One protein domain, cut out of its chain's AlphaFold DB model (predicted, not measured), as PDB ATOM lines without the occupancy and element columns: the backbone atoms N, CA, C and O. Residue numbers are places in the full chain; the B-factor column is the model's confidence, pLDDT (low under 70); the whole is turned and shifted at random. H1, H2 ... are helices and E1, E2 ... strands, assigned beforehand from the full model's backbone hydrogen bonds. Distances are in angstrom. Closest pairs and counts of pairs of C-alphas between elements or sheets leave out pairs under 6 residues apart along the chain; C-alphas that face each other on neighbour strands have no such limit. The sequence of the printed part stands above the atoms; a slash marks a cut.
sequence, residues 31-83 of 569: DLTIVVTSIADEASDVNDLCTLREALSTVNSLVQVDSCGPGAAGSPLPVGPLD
ATOM      1  N   ASP A  31     171.859  88.328 194.737       87.75
ATOM      2  CA  ASP A  31     172.200  89.580 194.069       87.75
ATOM      3  C   ASP A  31     172.951  89.276 192.757       87.75
ATOM      4  O   ASP A  31     173.904  88.491 192.731       87.75
ATOM      5  N   LEU A  32     172.531  89.909 191.661       95.06
ATOM      6  CA  LEU A  32     173.141  89.771 190.342       95.06
ATOM      7  C   LEU A  32     173.916  91.041 189.981       95.06
ATOM      8  O   LEU A  32     173.419  92.159 190.121       95.06
ATOM      9  N   THR A  33     175.133  90.854 189.469       96.88
ATOM     10  CA  THR A  33     175.967  91.935 188.929       96.88
ATOM     11  C   THR A  33     176.121  91.778 187.420       96.88
ATOM     12  O   THR A  33     176.545  90.726 186.949       96.88
ATOM     13  N   ILE A  34     175.800  92.837 186.680       97.62
ATOM     14  CA  ILE A  34     176.072  92.995 185.251       97.62
ATOM     15  C   ILE A  34     177.294  93.902 185.129       97.62
ATOM     16  O   ILE A  34     177.306  95.003 185.681       97.62
ATOM     17  N   VAL A  35     178.334  93.434 184.445       97.62
ATOM     18  CA  VAL A  35     179.561  94.208 184.226       97.62
ATOM     19  C   VAL A  35     179.509  94.801 182.827       97.62
ATOM     20  O   VAL A  35     179.377  94.063 181.857       97.62
ATOM     21  N   VAL A  36     179.638  96.122 182.731       97.88
ATOM     22  CA  VAL A  36     179.767  96.819 181.448       97.88
ATOM     23  C   VAL A  36     181.136  96.496 180.849       97.88
ATOM     24  O   VAL A  36     182.160  96.650 181.517       97.88
ATOM     25  N   THR A  37     181.167  96.040 179.598       96.75
ATOM     26  CA  THR A  37     182.388  95.612 178.892       96.75
ATOM     27  C   THR A  37     182.778  96.534 177.742       96.75
ATOM     28  O   THR A  37     183.914  96.458 177.275       96.75
ATOM     29  N   SER A  38     181.887  97.438 177.326       95.56
ATOM     30  CA  SER A  38     182.147  98.431 176.281       95.56
ATOM     31  C   SER A  38     181.839  99.848 176.753       95.56
ATOM     32  O   SER A  38     180.881 100.078 177.487       95.56
ATOM     33  N   ILE A  39     182.670 100.798 176.319       96.31
ATOM     34  CA  ILE A  39     182.455 102.239 176.520       96.31
ATOM     35  C   ILE A  39     181.556 102.863 175.448       96.31
ATOM     36  O   ILE A  39     181.223 104.040 175.561       96.31
ATOM     37  N   ALA A  40     181.225 102.105 174.398       95.25
ATOM     38  CA  ALA A  40     180.324 102.562 173.351       95.25
ATOM     39  C   ALA A  40     178.921 102.821 173.921       95.25
ATOM     40  O   ALA A  40     178.532 102.233 174.935       95.25
ATOM     41  N   ASP A  41     178.181 103.698 173.253       94.62
ATOM     42  CA  ASP A  41     176.773 103.954 173.529       94.62
ATOM     43  C   ASP A  41     175.938 103.424 172.363       94.62
ATOM     44  O   ASP A  41     175.933 104.013 171.283       94.62
ATOM     45  N   GLU A  42     175.287 102.279 172.572       89.62
ATOM     46  CA  GLU A  42     174.532 101.538 171.558       89.62
ATOM     47  C   GLU A  42     173.266 100.961 172.212       89.62
ATOM     48  O   GLU A  42     173.277 100.572 173.380       89.62
ATOM     49  N   ALA A  43     172.143 100.953 171.492       74.75
ATOM     50  CA  ALA A  43     170.847 100.574 172.067       74.75
ATOM     51  C   ALA A  43     170.480  99.095 171.857       74.75
ATOM     52  O   ALA A  43     169.656  98.568 172.610       74.75
ATOM     53  N   SER A  44     171.035  98.435 170.832       68.88
ATOM     54  CA  SER A  44     170.653  97.063 170.467       68.88
ATOM     55  C   SER A  44     171.516  96.451 169.351       68.88
ATOM     56  O   SER A  44     170.967  95.829 168.433       68.88
ATOM     57  N   ASP A  45     172.832  96.645 169.374       70.69
ATOM     58  CA  ASP A  45     173.714  96.012 168.390       70.69
ATOM     59  C   ASP A  45     174.214  94.682 168.956       70.69
ATOM     60  O   ASP A  45     174.798  94.636 170.023       70.69
ATOM     61  N   VAL A  46     173.965  93.570 168.256       73.00
ATOM     62  CA  VAL A  46     174.446  92.254 168.705       73.00
ATOM     63  C   VAL A  46     175.921  92.134 168.332       73.00
ATOM     64  O   VAL A  46     176.249  91.703 167.221       73.00
ATOM     65  N   ASN A  47     176.803  92.568 169.229       82.12
ATOM     66  CA  ASN A  47     178.250  92.583 169.019       82.12
ATOM     67  C   ASN A  47     179.034  91.842 170.117       82.12
ATOM     68  O   ASN A  47     180.265  91.926 170.145       82.12
ATOM     69  N   ASP A  48     178.337  91.069 170.958       86.81
ATOM     70  CA  ASP A  48     178.879  90.326 172.099       86.81
ATOM     71  C   ASP A  48     179.563  91.243 173.135       86.81
ATOM     72  O   ASP A  48     180.417  90.801 173.915       86.81
ATOM     73  N   LEU A  49     179.194  92.527 173.165       92.50
ATOM     74  CA  LEU A  49     179.608  93.474 174.192       92.50
ATOM     75  C   LEU A  49     178.400  93.879 175.035       92.50
ATOM     76  O   LEU A  49     177.260  93.508 174.780       92.50
ATOM     77  N   CYS A  50     178.678  94.490 176.175       95.44
ATOM     78  CA  CYS A  50     177.663  95.002 177.070       95.44
ATOM     79  C   CYS A  50     177.996  96.464 177.302       95.44
ATOM     80  O   CYS A  50     178.922  96.789 178.056       95.44
ATOM     81  N   THR A  51     177.287  97.343 176.606       96.81
ATOM     82  CA  THR A  51     177.348  98.785 176.834       96.81
ATOM     83  C   THR A  51     176.574  99.164 178.098       96.81
ATOM     84  O   THR A  51     175.805  98.381 178.664       96.81
ATOM     85  N   LEU A  52     176.767 100.396 178.573       97.69
ATOM     86  CA  LEU A  52     176.005 100.904 179.715       97.69
ATOM     87  C   LEU A  52     174.498 100.969 179.412       97.69
ATOM     88  O   LEU A  52     173.685 100.601 180.265       97.69
ATOM     89  N   ARG A  53     174.127 101.394 178.200       96.69
ATOM     90  CA  ARG A  53     172.727 101.481 177.777       96.69
ATOM     91  C   ARG A  53     172.078 100.099 177.728       96.69
ATOM     92  O   ARG A  53     171.005  99.922 178.298       96.69
ATOM     93  N   GLU A  54     172.750  99.090 177.181       96.38
ATOM     94  CA  GLU A  54     172.248  97.706 177.162       96.38
ATOM     95  C   GLU A  54     172.148  97.087 178.559       96.38
ATOM     96  O   GLU A  54     171.168  96.398 178.866       96.38
ATOM     97  N   ALA A  55     173.115  97.366 179.439       97.19
ATOM     98  CA  ALA A  55     173.069  96.910 180.826       97.19
ATOM     99  C   ALA A  55     171.833  97.467 181.544       97.19
ATOM    100  O   ALA A  55     171.136  96.739 182.260       97.19
ATOM    101  N   LEU A  56     171.522  98.745 181.321       96.94
ATOM    102  CA  LEU A  56     170.355  99.386 181.911       96.94
ATOM    103  C   LEU A  56     169.041  98.896 181.285       96.94
ATOM    104  O   LEU A  56     168.105  98.571 182.019       96.94
ATOM    105  N   SER A  57     168.988  98.716 179.962       95.88
ATOM    106  CA  SER A  57     167.852  98.093 179.264       95.88
ATOM    107  C   SER A  57     167.579  96.672 179.767       95.88
ATOM    108  O   SER A  57     166.422  96.283 179.975       95.88
ATOM    109  N   THR A  58     168.639  95.919 180.065       95.56
ATOM    110  CA  THR A  58     168.552  94.584 180.663       95.56
ATOM    111  C   THR A  58     167.944  94.627 182.065       95.56
ATOM    112  O   THR A  58     167.020  93.872 182.380       95.56
ATOM    113  N   VAL A  59     168.398  95.556 182.909       95.44
ATOM    114  CA  VAL A  59     167.856  95.757 184.263       95.44
ATOM    115  C   VAL A  59     166.401  96.224 184.241       95.44
ATOM    116  O   VAL A  59     165.600  95.763 185.059       95.44
ATOM    117  N   ASN A  60     166.034  97.117 183.324       94.75
ATOM    118  CA  ASN A  60     164.679  97.653 183.209       94.75
ATOM    119  C   ASN A  60     163.677  96.585 182.746       94.75
ATOM    120  O   ASN A  60     162.571  96.494 183.286       94.75
ATOM    121  N   SER A  61     164.066  95.716 181.813       94.31
ATOM    122  CA  SER A  61     163.186  94.676 181.260       94.31
ATOM    123  C   SER A  61     163.229  93.337 182.015       94.31
ATOM    124  O   SER A  61     162.277  92.566 181.925       94.31
ATOM    125  N   LEU A  62     164.286  93.073 182.798       94.31
ATOM    126  CA  LEU A  62     164.685  91.733 183.281       94.31
ATOM    127  C   LEU A  62     164.946  90.727 182.155       94.31
ATOM    128  O   LEU A  62     164.899  89.518 182.389       94.31
ATOM    129  N   VAL A  63     165.216  91.206 180.946       94.50
ATOM    130  CA  VAL A  63     165.540  90.385 179.784       94.50
ATOM    131  C   VAL A  63     166.903  90.818 179.278       94.50
ATOM    132  O   VAL A  63     167.165  92.003 179.132       94.50
ATOM    133  N   GLN A  64     167.778  89.854 179.035       93.94
ATOM    134  CA  GLN A  64     169.148  90.110 178.615       93.94
ATOM    135  C   GLN A  64     169.183  90.788 177.250       93.94
ATOM    136  O   GLN A  64     168.654  90.249 176.277       93.94
ATOM    137  N   VAL A  65     169.815  91.955 177.192       93.00
ATOM    138  CA  VAL A  65     170.185  92.644 175.955       93.00
ATOM    139  C   VAL A  65     171.660  92.355 175.692       93.00
ATOM    140  O   VAL A  65     172.486  92.498 176.591       93.00
ATOM    141  N   ASP A  66     171.949  91.876 174.485       90.25
ATOM    142  CA  ASP A  66     173.255  91.358 174.070       90.25
ATOM    143  C   ASP A  66     173.939  90.483 175.150       90.25
ATOM    144  O   ASP A  66     173.323  89.543 175.673       90.25
ATOM    145  N   SER A  67     175.184  90.796 175.519       91.81
ATOM    146  CA  SER A  67     175.988  90.029 176.476       91.81
ATOM    147  C   SER A  67     175.836  90.501 177.932       91.81
ATOM    148  O   SER A  67     176.607  90.101 178.809       91.81
ATOM    149  N   CYS A  68     174.827  91.329 178.236       94.31
ATOM    150  CA  CYS A  68     174.609  91.920 179.560       94.31
ATOM    151  C   CYS A  68     174.000  90.955 180.599       94.31
ATOM    152  O   CYS A  68     173.015  91.255 181.276       94.31
ATOM    153  N   GLY A  69     174.608  89.786 180.792       92.75
ATOM    154  CA  GLY A  69     174.335  88.900 181.921       92.75
ATOM    155  C   GLY A  69     174.779  87.450 181.688       92.75
ATOM    156  O   GLY A  69     175.477  87.155 180.728       92.75
ATOM    157  N   PRO A  70     174.384  86.506 182.564       91.81
ATOM    158  CA  PRO A  70     174.910  85.132 182.557       91.81
ATOM    159  C   PRO A  70     174.365  84.199 181.455       91.81
ATOM    160  O   PRO A  70     174.652  83.005 181.479       91.81
ATOM    161  N   GLY A  71     173.536  84.690 180.538       89.06
ATOM    162  CA  GLY A  71     172.752  83.884 179.600       89.06
ATOM    163  C   GLY A  71     172.738  84.523 178.214       89.06
ATOM    164  O   GLY A  71     173.374  85.551 178.006       89.06
ATOM    165  N   ALA A  72     172.055  83.890 177.260       90.00
ATOM    166  CA  ALA A  72     171.981  84.399 175.892       90.00
ATOM    167  C   ALA A  72     171.023  85.594 175.787       90.00
ATOM    168  O   ALA A  72     170.001  85.622 176.483       90.00
ATOM    169  N   ALA A  73     171.295  86.511 174.856       91.50
ATOM    170  CA  ALA A  73     170.400  87.613 174.513       91.50
ATOM    171  C   ALA A  73     168.940  87.140 174.355       91.50
ATOM    172  O   ALA A  73     168.655  86.106 173.744       91.50
ATOM    173  N   GLY A  74     168.004  87.882 174.948       91.75
ATOM    174  CA  GLY A  74     166.580  87.550 175.013       91.75
ATOM    175  C   GLY A  74     166.179  86.605 176.153       91.75
ATOM    176  O   GLY A  74     164.983  86.397 176.371       91.75
ATOM    177  N   SER A  75     167.128  86.043 176.905       93.38
ATOM    178  CA  SER A  75     166.806  85.205 178.067       93.38
ATOM    179  C   SER A  75     166.422  86.065 179.279       93.38
ATOM    180  O   SER A  75     166.956  87.163 179.452       93.38
ATOM    181  N   PRO A  76     165.513  85.599 180.151       94.94
ATOM    182  CA  PRO A  76     165.218  86.300 181.395       94.94
ATOM    183  C   PRO A  76     166.429  86.277 182.335       94.94
ATOM    184  O   PRO A  76     167.138  85.270 182.430       94.94
ATOM    185  N   LEU A  77     166.638  87.362 183.081       93.75
ATOM    186  CA  LEU A  77     167.628  87.385 184.153       93.75
ATOM    187  C   LEU A  77     167.249  86.374 185.248       93.75
ATOM    188  O   LEU A  77     166.074  86.285 185.616       93.75
ATOM    189  N   PRO A  78     168.222  85.646 185.826       93.00
ATOM    190  CA  PRO A  78     167.973  84.680 186.891       93.00
ATOM    191  C   PRO A  78     167.795  85.381 188.250       93.00
ATOM    192  O   PRO A  78     168.525  85.091 189.193       93.00
ATOM    193  N   VAL A  79     166.849  86.321 188.337       90.25
ATOM    194  CA  VAL A  79     166.558  87.115 189.540       90.25
ATOM    195  C   VAL A  79     165.089  87.007 189.943       90.25
ATOM    196  O   VAL A  79     164.180  87.054 189.113       90.25
ATOM    197  N   GLY A  80     164.853  86.861 191.239       86.69
ATOM    198  CA  GLY A  80     163.549  86.931 191.878       86.69
ATOM    199  C   GLY A  80     163.198  88.339 192.384       86.69
ATOM    200  O   GLY A  80     164.009  89.262 192.327       86.69
ATOM    201  N   PRO A  81     161.988  88.526 192.946       80.56
ATOM    202  CA  PRO A  81     161.488  89.842 193.366       80.56
ATOM    203  C   PRO A  81     162.269  90.527 194.499       80.56
ATOM    204  O   PRO A  81     162.085  91.720 194.728       80.56
ATOM    205  N   LEU A  82     163.078  89.773 195.251       83.12
ATOM    206  CA  LEU A  82     163.849  90.275 196.397       83.12
ATOM    207  C   LEU A  82     165.341  90.460 196.071       83.12
ATOM    208  O   LEU A  82     166.079  90.997 196.899       83.12
ATOM    209  N   ASP A  83     165.783  90.034 194.888       88.06
ATOM    210  CA  ASP A  83     167.190  90.046 194.493       88.06
ATOM    211  C   ASP A  83     167.656  91.465 194.155       88.06
ATOM    212  O   ASP A  83     166.893  92.310 193.680       88.06
TER     213      ASP A  83
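This is residues 31 to 83 of the 569 residues of the protein "CSLREA domain-containing protein" of Acidobacteria bacterium (UniProt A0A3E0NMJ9). This domain has little regular structure: one helix, H1, and one short strand, E1, sit near each other in a body made mostly of loops. One long loop, residues 36 to 51, makes one end and folds back into H1; another, residues 62 to 83, leads from H1 to the other end, where the first and last printed residues come near each other. The printed part has 53 residues, with 14 in E1 and H1, in that order; the class is mixed. It is compact, with a radius of gyration of the C-alphas of 10.2 A, yet elongated, spanning 31 by 17 by 16 A.

In H1, residues 52 to 61, every O i to N i+4 pair is within hydrogen-bond range. E1, residues 32 to 35, pairs with no named strand. The closest C-alphas of E1 and H1, those of Ile 34 and Ala 55, are 6.6 A apart.

H1 measures 14.3 A from C-alpha 52 at (176.005, 100.904, 179.715) to C-alpha 61 at (163.186, 94.676, 181.260). E1 measures 9.9 A, beginning at C-alpha 32 at (173.141, 89.771, 190.342).

The C-alphas farthest apart, those of Asn 47 and Leu 82, are 31.0 A apart; those of Asp 31 and Asp 83 are 5.0 A apart. The link from E1 to H1 is long, with 16 residues. The printed part has no cut; its mean pLDDT is 91.4, and residue 44 is under 70.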